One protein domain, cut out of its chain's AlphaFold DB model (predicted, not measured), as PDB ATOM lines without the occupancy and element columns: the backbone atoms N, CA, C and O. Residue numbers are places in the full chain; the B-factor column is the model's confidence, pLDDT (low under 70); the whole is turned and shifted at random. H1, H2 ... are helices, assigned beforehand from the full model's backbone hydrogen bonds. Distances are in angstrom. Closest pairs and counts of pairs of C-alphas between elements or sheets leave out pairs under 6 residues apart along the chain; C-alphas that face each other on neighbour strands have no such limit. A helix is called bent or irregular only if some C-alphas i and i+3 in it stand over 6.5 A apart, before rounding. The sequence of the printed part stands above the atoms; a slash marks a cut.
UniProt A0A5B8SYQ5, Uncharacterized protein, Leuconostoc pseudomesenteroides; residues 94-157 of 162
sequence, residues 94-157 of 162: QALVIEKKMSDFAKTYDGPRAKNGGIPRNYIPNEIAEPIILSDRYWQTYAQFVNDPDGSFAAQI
ATOM      1  N   GLN A  94      10.949  43.910 -34.822       89.81
ATOM      2  CA  GLN A  94      10.278  42.661 -35.199       89.81
ATOM      3  C   GLN A  94      11.197  41.721 -35.995       89.81
ATOM      4  O   GLN A  94      11.118  40.508 -35.800       89.81
ATOM      5  N   ALA A  95      12.098  42.263 -36.823       91.69
ATOM      6  CA  ALA A  95      13.090  41.473 -37.553       91.69
ATOM      7  C   ALA A  95      14.015  40.715 -36.585       91.69
ATOM      8  O   ALA A  95      14.189  39.504 -36.702       91.69
ATOM      9  N   LEU A  96      14.476  41.390 -35.527       90.44
ATOM     10  CA  LEU A  96      15.319  40.789 -34.486       90.44
ATOM     11  C   LEU A  96      14.609  39.645 -33.743       90.44
ATOM     12  O   LEU A  96      15.235  38.658 -33.355       90.44
ATOM     13  N   VAL A  97      13.290  39.750 -33.541       92.94
ATOM     14  CA  VAL A  97      12.494  38.673 -32.929       92.94
ATOM     15  C   VAL A  97      12.439  37.448 -33.843       92.94
ATOM     16  O   VAL A  97      12.536  36.321 -33.355       92.94
ATOM     17  N   ILE A  98      12.296  37.651 -35.153       92.00
ATOM     18  CA  ILE A  98      12.285  36.577 -36.155       92.00
ATOM     19  C   ILE A  98      13.645  35.871 -36.199       92.00
ATOM     20  O   ILE A  98      13.702  34.646 -36.065       92.00
ATOM     21  N   GLU A  99      14.740  36.629 -36.270       89.38
ATOM     22  CA  GLU A  99      16.103  36.087 -36.222       89.38
ATOM     23  C   GLU A  99      16.353  35.290 -34.936       89.38
ATOM     24  O   GLU A  99      16.886  34.176 -34.964       89.38
ATOM     25  N   LYS A 100      15.899  35.820 -33.792       91.75
ATOM     26  CA  LYS A 100      16.012  35.137 -32.503       91.75
ATOM     27  C   LYS A 100      15.247  33.813 -32.481       91.75
ATOM     28  O   LYS A 100      15.791  32.832 -31.979       91.75
ATOM     29  N   LYS A 101      14.031  33.753 -33.035       93.00
ATOM     30  CA  LYS A 101      13.255  32.502 -33.122       93.00
ATOM     31  C   LYS A 101      14.004  31.428 -33.909       93.00
ATOM     32  O   LYS A 101      14.077  30.291 -33.450       93.00
ATOM     33  N   MET A 102      14.599  31.792 -35.045       91.44
ATOM     34  CA  MET A 102      15.405  30.859 -35.836       91.44
ATOM     35  C   MET A 102      16.671  30.421 -35.083       91.44
ATOM     36  O   MET A 102      17.002  29.236 -35.060       91.44
ATOM     37  N   SER A 103      17.346  31.349 -34.396       91.12
ATOM     38  CA  SER A 103      18.511  31.034 -33.558       91.12
ATOM     39  C   SER A 103      18.171  30.068 -32.418       91.12
ATOM     40  O   SER A 103      18.903  29.110 -32.171       91.12
ATOM     41  N   ASP A 104      17.056  30.294 -31.724       93.75
ATOM     42  CA  ASP A 104      16.633  29.471 -30.591       93.75
ATOM     43  C   ASP A 104      16.153  28.082 -31.053       93.75
ATOM     44  O   ASP A 104      16.478  27.073 -30.419       93.75
ATOM     45  N   PHE A 105      15.490  28.001 -32.211       93.75
ATOM     46  CA  PHE A 105      15.207  26.727 -32.872       93.75
ATOM     47  C   PHE A 105      16.501  25.973 -33.209       93.75
ATOM     48  O   PHE A 105      16.657  24.810 -32.851       93.75
ATOM     49  N   ALA A 106      17.486  26.646 -33.811       91.00
ATOM     50  CA  ALA A 106      18.729  25.998 -34.222       91.00
ATOM     51  C   ALA A 106      19.557  25.423 -33.056       91.00
ATOM     52  O   ALA A 106      20.284  24.447 -33.254       91.00
ATOM     53  N   LYS A 107      19.445  26.009 -31.855       92.50
ATOM     54  CA  LYS A 107      20.103  25.526 -30.625       92.50
ATOM     55  C   LYS A 107      19.441  24.290 -30.028       92.50
ATOM     56  O   LYS A 107      20.114  23.508 -29.368       92.50
ATOM     57  N   THR A 108      18.131  24.160 -30.206       92.81
ATOM     58  CA  THR A 108      17.335  23.058 -29.647       92.81
ATOM     59  C   THR A 108      17.125  21.923 -30.649       92.81
ATOM     60  O   THR A 108      16.715  20.838 -30.255       92.81
ATOM     61  N   TYR A 109      17.453  22.153 -31.923       92.38
ATOM     62  CA  TYR A 109      17.366  21.168 -32.991       92.38
ATOM     63  C   TYR A 109      18.425  20.061 -32.874       92.38
ATOM     64  O   TYR A 109      19.631  20.314 -32.955       92.38
ATOM     65  N   ASP A 110      17.953  18.821 -32.779       93.06
ATOM     66  CA  ASP A 110      18.734  17.587 -32.642       93.06
ATOM     67  C   ASP A 110      18.634  16.650 -33.867       93.06
ATOM     68  O   ASP A 110      19.172  15.542 -33.857       93.06
ATOM     69  N   GLY A 111      17.981  17.094 -34.947       91.50
ATOM     70  CA  GLY A 111      17.769  16.303 -36.160       91.50
ATOM     71  C   GLY A 111      18.928  16.318 -37.177       91.50
ATOM     72  O   GLY A 111      19.994  16.902 -36.948       91.50
ATOM     73  N   PRO A 112      18.727  15.699 -38.359       91.44
ATOM     74  CA  PRO A 112      19.728  15.635 -39.425       91.44
ATOM     75  C   PRO A 112      20.160  17.018 -39.933       91.44
ATOM     76  O   PRO A 112      19.336  17.923 -40.077       91.44
ATOM     77  N   ARG A 113      21.444  17.170 -40.272       89.06
ATOM     78  CA  ARG A 113      22.006  18.396 -40.866       89.06
ATOM     79  C   ARG A 113      22.393  18.176 -42.327       89.06
ATOM     80  O   ARG A 113      22.781  17.077 -42.719       89.06
ATOM     81  N   ALA A 114      22.282  19.229 -43.130       86.25
ATOM     82  CA  ALA A 114      22.774  19.252 -44.501       86.25
ATOM     83  C   ALA A 114      24.313  19.185 -44.535       86.25
ATOM     84  O   ALA A 114      24.989  19.373 -43.523       86.25
ATOM     85  N   LYS A 115      24.888  18.949 -45.723       84.00
ATOM     86  CA  LYS A 115      26.350  18.826 -45.907       84.00
ATOM     87  C   LYS A 115      27.129  20.072 -45.464       84.00
ATOM     88  O   LYS A 115      28.280  19.952 -45.069       84.00
ATOM     89  N   ASN A 116      26.501  21.244 -45.517       81.88
ATOM     90  CA  ASN A 116      27.058  22.520 -45.066       81.88
ATOM     91  C   ASN A 116      26.858  22.780 -43.554       81.88
ATOM     92  O   ASN A 116      27.182  23.863 -43.078       81.88
ATOM     93  N   GLY A 117      26.304  21.826 -42.795       81.50
ATOM     94  CA  GLY A 117      26.000  21.974 -41.366       81.50
ATOM     95  C   GLY A 117      24.672  22.683 -41.053       81.50
ATOM     96  O   GLY A 117      24.282  22.752 -39.881       81.50
ATOM     97  N   GLY A 118      23.956  23.169 -42.072       84.50
ATOM     98  CA  GLY A 118      22.651  23.817 -41.938       84.50
ATOM     99  C   GLY A 118      21.519  22.848 -41.589       84.50
ATOM    100  O   GLY A 118      21.636  21.631 -41.765       84.50
ATOM    101  N   ILE A 119      20.403  23.388 -41.092       86.75
ATOM    102  CA  ILE A 119      19.175  22.618 -40.865       86.75
ATOM    103  C   ILE A 119      18.389  22.594 -42.180       86.75
ATOM    104  O   ILE A 119      18.074  23.669 -42.693       86.75
ATOM    105  N   PRO A 120      18.065  21.420 -42.752       89.19
ATOM    106  CA  PRO A 120      17.331  21.385 -44.007       89.19
ATOM    107  C   PRO A 120      15.923  21.986 -43.844       89.19
ATOM    108  O   PRO A 120      15.246  21.740 -42.843       89.19
ATOM    109  N   ARG A 121      15.465  22.759 -44.840       87.69
ATOM    110  CA  ARG A 121      14.215  23.545 -44.782       87.69
ATOM    111  C   ARG A 121      12.978  22.735 -44.380       87.69
ATOM    112  O   ARG A 121      12.108  23.264 -43.690       87.69
ATOM    113  N   ASN A 122      12.891  21.472 -44.789       90.06
ATOM    114  CA  ASN A 122      11.769  20.580 -44.478       90.06
ATOM    115  C   ASN A 122      11.675  20.191 -42.990       90.06
ATOM    116  O   ASN A 122      10.635  19.691 -42.576       90.06
ATOM    117  N   TYR A 123      12.729  20.417 -42.201       90.94
ATOM    118  CA  TYR A 123      12.730  20.190 -40.752       90.94
ATOM    119  C   TYR A 123      12.456  21.458 -39.938       90.94
ATOM    120  O   TYR A 123      12.336  21.377 -38.719       90.94
ATOM    121  N   ILE A 124      12.355  22.623 -40.583       91.12
ATOM    122  CA  ILE A 124      12.065  23.888 -39.905       91.12
ATOM    123  C   ILE A 124      10.556  24.142 -39.978       91.12
ATOM    124  O   ILE A 124      10.005  24.169 -41.087       91.12
ATOM    125  N   PRO A 125       9.879  24.360 -38.835       93.44
ATOM    126  CA  PRO A 125       8.467  24.717 -38.816       93.44
ATOM    127  C   PRO A 125       8.180  25.962 -39.661       93.44
ATOM    128  O   PRO A 125       8.968  26.912 -39.689       93.44
ATOM    129  N   ASN A 126       7.048  25.972 -40.365       93.31
ATOM    130  CA  ASN A 126       6.717  27.047 -41.305       93.31
ATOM    131  C   ASN A 126       6.590  28.408 -40.611       93.31
ATOM    132  O   ASN A 126       6.976  29.419 -41.181       93.31
ATOM    133  N   GLU A 127       6.130  28.440 -39.364       91.88
ATOM    134  CA  GLU A 127       6.035  29.651 -38.550       91.88
ATOM    135  C   GLU A 127       7.396  30.287 -38.209       91.88
ATOM    136  O   GLU A 127       7.447  31.457 -37.825       91.88
ATOM    137  N   ILE A 128       8.491  29.532 -38.346       91.62
ATOM    138  CA  ILE A 128       9.869  30.019 -38.191       91.62
ATOM    139  C   ILE A 128      10.483  30.304 -39.562       91.62
ATOM    140  O   ILE A 128      11.128  31.334 -39.741       91.62
ATOM    141  N   ALA A 129      10.283  29.412 -40.531       92.06
ATOM    142  CA  ALA A 129      10.925  29.523 -41.832       92.06
ATOM    143  C   ALA A 129      10.305  30.596 -42.740       92.06
ATOM    144  O   ALA A 129      11.040  31.297 -43.425       92.06
ATOM    145  N   GLU A 130       8.977  30.738 -42.759       93.00
ATOM    146  CA  GLU A 130       8.294  31.652 -43.684       93.00
ATOM    147  C   GLU A 130       8.714  33.119 -43.486       93.00
ATOM    148  O   GLU A 130       9.080  33.762 -44.468       93.00
ATOM    149  N   PRO A 131       8.776  33.666 -42.253       93.00
ATOM    150  CA  PRO A 131       9.241  35.039 -42.054       93.00
ATOM    151  C   PRO A 131      10.697  35.256 -42.487       93.00
ATOM    152  O   PRO A 131      11.036  36.330 -42.970       93.00
ATOM    153  N   ILE A 132      11.553  34.240 -42.350       91.94
ATOM    154  CA  ILE A 132      12.949  34.305 -42.794       91.94
ATOM    155  C   ILE A 132      13.023  34.321 -44.328       91.94
ATOM    156  O   ILE A 132      13.735  35.147 -44.887       91.94
ATOM    157  N   ILE A 133      12.227  33.494 -45.017       91.94
ATOM    158  CA  ILE A 133      12.139  33.507 -46.490       91.94
ATOM    159  C   ILE A 133      11.680  34.877 -47.000       91.94
ATOM    160  O   ILE A 133      12.205  35.381 -47.992       91.94
ATOM    161  N   LEU A 134      10.696  35.486 -46.335       93.75
ATOM    162  CA  LEU A 134      10.215  36.821 -46.691       93.75
ATOM    163  C   LEU A 134      11.298  37.887 -46.478       93.75
ATOM    164  O   LEU A 134      11.506  38.711 -47.366       93.75
ATOM    165  N   SER A 135      12.027  37.819 -45.360       94.00
ATOM    166  CA  SER A 135      13.184  38.682 -45.093       94.00
ATOM    167  C   SER A 135      14.246  38.546 -46.188       94.00
ATOM    168  O   SER A 135      14.678  39.546 -46.757       94.00
ATOM    169  N   ASP A 136      14.630  37.316 -46.542       92.19
ATOM    170  CA  ASP A 136      15.641  37.053 -47.573       92.19
ATOM    171  C   ASP A 136      15.225  37.647 -48.927       92.19
ATOM    172  O   ASP A 136      16.009  38.353 -49.566       92.19
ATOM    173  N   ARG A 137      13.966  37.445 -49.337       93.50
ATOM    174  CA  ARG A 137      13.415  38.030 -50.574       93.50
ATOM    175  C   ARG A 137      13.407  39.554 -50.544       93.50
ATOM    176  O   ARG A 137      13.712  40.188 -51.558       93.50
ATOM    177  N   TYR A 138      13.051  40.142 -49.404       95.75
ATOM    178  CA  TYR A 138      13.068  41.587 -49.233       95.75
ATOM    179  C   TYR A 138      14.481  42.137 -49.429       95.75
ATOM    180  O   TYR A 138      14.679  43.022 -50.260       95.75
ATOM    181  N   TRP A 139      15.476  41.585 -48.728       94.75
ATOM    182  CA  TRP A 139      16.855  42.071 -48.798       94.75
ATOM    183  C   TRP A 139      17.489  41.860 -50.172       94.75
ATOM    184  O   TRP A 139      18.154  42.765 -50.672       94.75
ATOM    185  N   GLN A 140      17.234  40.720 -50.819       93.25
ATOM    186  CA  GLN A 140      17.677  40.466 -52.195       93.25
ATOM    187  C   GLN A 140      17.133  41.504 -53.184       93.25
ATOM    188  O   GLN A 140      17.847  41.929 -54.091       93.25
ATOM    189  N   THR A 141      15.881  41.928 -53.008       95.62
ATOM    190  CA  THR A 141      15.267  42.956 -53.858       95.62
ATOM    191  C   THR A 141      15.797  44.341 -53.506       95.62
ATOM    192  O   THR A 141      16.209  45.088 -54.389       95.62
ATOM    193  N   TYR A 142      15.872  44.664 -52.214       96.25
ATOM    194  CA  TYR A 142      16.402  45.929 -51.708       96.25
ATOM    195  C   TYR A 142      17.828  46.203 -52.205       96.25
ATOM    196  O   TYR A 142      18.125  47.317 -52.631       96.25
ATOM    197  N   ALA A 143      18.692  45.182 -52.233       95.44
ATOM    198  CA  ALA A 143      20.075  45.294 -52.695       95.44
ATOM    199  C   ALA A 143      20.217  45.828 -54.125       95.44
ATOM    200  O   ALA A 143      21.189  46.512 -54.422       95.44
ATOM    201  N   GLN A 144      19.240  45.566 -54.996       95.31
ATOM    202  CA  GLN A 144      19.256  46.039 -56.386       95.31
ATOM    203  C   GLN A 144      19.110  47.561 -56.490       95.31
ATOM    204  O   GLN A 144      19.447  48.148 -57.517       95.31
ATOM    205  N   PHE A 145      18.598  48.196 -55.436       96.62
ATOM    206  CA  PHE A 145      18.392  49.637 -55.360       96.62
ATOM    207  C   PHE A 145      19.474  50.352 -54.558       96.62
ATOM    208  O   PHE A 145      19.488  51.582 -54.536       96.62
ATOM    209  N   VAL A 146      20.360  49.614 -53.890       96.25
ATOM    210  CA  VAL A 146      21.459  50.184 -53.116       96.25
ATOM    211  C   VAL A 146      22.634  50.472 -54.037       96.25
ATOM    212  O   VAL A 146      23.056  49.624 -54.822       96.25
ATOM    213  N   ASN A 147      23.206  51.665 -53.906       95.44
ATOM    214  CA  ASN A 147      24.462  52.006 -54.560       95.44
ATOM    215  C   ASN A 147      25.608  51.189 -53.948       95.44
ATOM    216  O   ASN A 147      26.192  51.577 -52.934       95.44
ATOM    217  N   ASP A 148      25.917  50.055 -54.567       94.50
ATOM    218  CA  ASP A 148      26.897  49.087 -54.074       94.50
ATOM    219  C   ASP A 148      27.991  48.797 -55.121       94.50
ATOM    220  O   ASP A 148      28.080  47.689 -55.651       94.50
ATOM    221  N   PRO A 149      28.816  49.799 -55.488       91.06
ATOM    222  CA  PRO A 149      29.785  49.663 -56.577       91.06
ATOM    223  C   PRO A 149      30.878  48.620 -56.305       91.06
ATOM    224  O   PRO A 149      31.487  48.120 -57.249       91.06
ATOM    225  N   ASP A 150      31.145  48.301 -55.036       92.31
ATOM    226  CA  ASP A 150      32.142  47.315 -54.614       92.31
ATOM    227  C   ASP A 150      31.530  45.966 -54.191       92.31
ATOM    228  O   ASP A 150      32.270  45.045 -53.837       92.31
ATOM    229  N   GLY A 151      30.201  45.822 -54.250       90.06
ATOM    230  CA  GLY A 151      29.490  44.605 -53.851       90.06
ATOM    231  C   GLY A 151      29.501  44.333 -52.340       90.06
ATOM    232  O   GLY A 151      29.142  43.232 -51.909       90.06
ATOM    233  N   SER A 152      29.969  45.281 -51.524       91.81
ATOM    234  CA  SER A 152      30.145  45.090 -50.085       91.81
ATOM    235  C   SER A 152      28.819  45.025 -49.332       91.81
ATOM    236  O   SER A 152      28.739  44.324 -48.319       91.81
ATOM    237  N   PHE A 153      27.772  45.704 -49.804       90.75
ATOM    238  CA  PHE A 153      26.429  45.582 -49.240       90.75
ATOM    239  C   PHE A 153      25.817  44.221 -49.585       90.75
ATOM    240  O   PHE A 153      25.379  43.496 -48.691       90.75
ATOM    241  N   ALA A 154      25.856  43.820 -50.857       89.19
ATOM    242  CA  ALA A 154      25.333  42.532 -51.303       89.19
ATOM    243  C   ALA A 154      26.013  41.354 -50.584       89.19
ATOM    244  O   ALA A 154      25.343  40.402 -50.192       89.19
ATOM    245  N   ALA A 155      27.322  41.440 -50.322       88.38
ATOM    246  CA  ALA A 155      28.069  40.418 -49.584       88.38
ATOM    247  C   ALA A 155      27.640  40.257 -48.108       88.38
ATOM    248  O   ALA A 155      27.927  39.225 -47.489       88.38
ATOM    249  N   GLN A 156      26.975  41.260 -47.525       86.56
ATOM    250  CA  GLN A 156      26.428  41.182 -46.167       86.56
ATOM    251  C   GLN A 156      25.091  40.436 -46.125       86.56
ATOM    252  O   GLN A 156      24.749  39.865 -45.088       86.56
ATOM    253  N   ILE A 157      24.361  40.389 -47.243       84.25
ATOM    254  CA  ILE A 157      23.090  39.674 -47.346       84.25
ATOM    255  C   ILE A 157      23.390  38.187 -47.498       84.25
ATOM    256  O   ILE A 157      23.803  37.706 -48.552       84.25
TER     257      ILE A 157
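What this domain is: This is residues 94 to 157 of the 162 residues of an uncharacterized protein of Leuconostoc pseudomesenteroides (UniProt A0A5B8SYQ5). Two helices cross at a steep angle, the first part of H2 packing on the middle of H1. A long loop, residues 109 to 125, swings out from the end of H1 and returns to H2, and beyond H2 the tail, residues 144 to 157, folds back toward it. The 64 printed residues hold two named helices, H1 then H2, and no named strand; the class is all helix. The whole is loose, with a radius of gyration of the C-alphas of 14.1 A and spans of 41 by 28 by 17 A.

Where its parts are: H1, residues 94 to 108, begins at C-alpha 94 (10.278, 42.661, -35.199) and is 21.6 A long. H2, residues 126 to 143, is 25.3 A long and ends at C-alpha 143 (20.075, 45.294, -52.695). H2 is neither bent nor irregular, but only just: C-alphas 128 and 131 are 6.4 A apart.

How they stand to each other: H1, with residues 98 to 102 alone, touches residues 128 to 132 of H2; the closest C-alphas, of Met 102 and Ile 128, are 6.1 A apart. They run opposite ways at a steep tilt of 51 degrees. Every O i to N i+4 pair of H1 is within hydrogen-bond range, and 12 of 14 in H2.

The domain as a whole: The two farthest C-alphas, of Asp 110 and Pro 149, are 41.5 A apart. The link from H1 to H2 is long, 17 residues. The printed part has no cut, and no printed residue is under 70 in pLDDT.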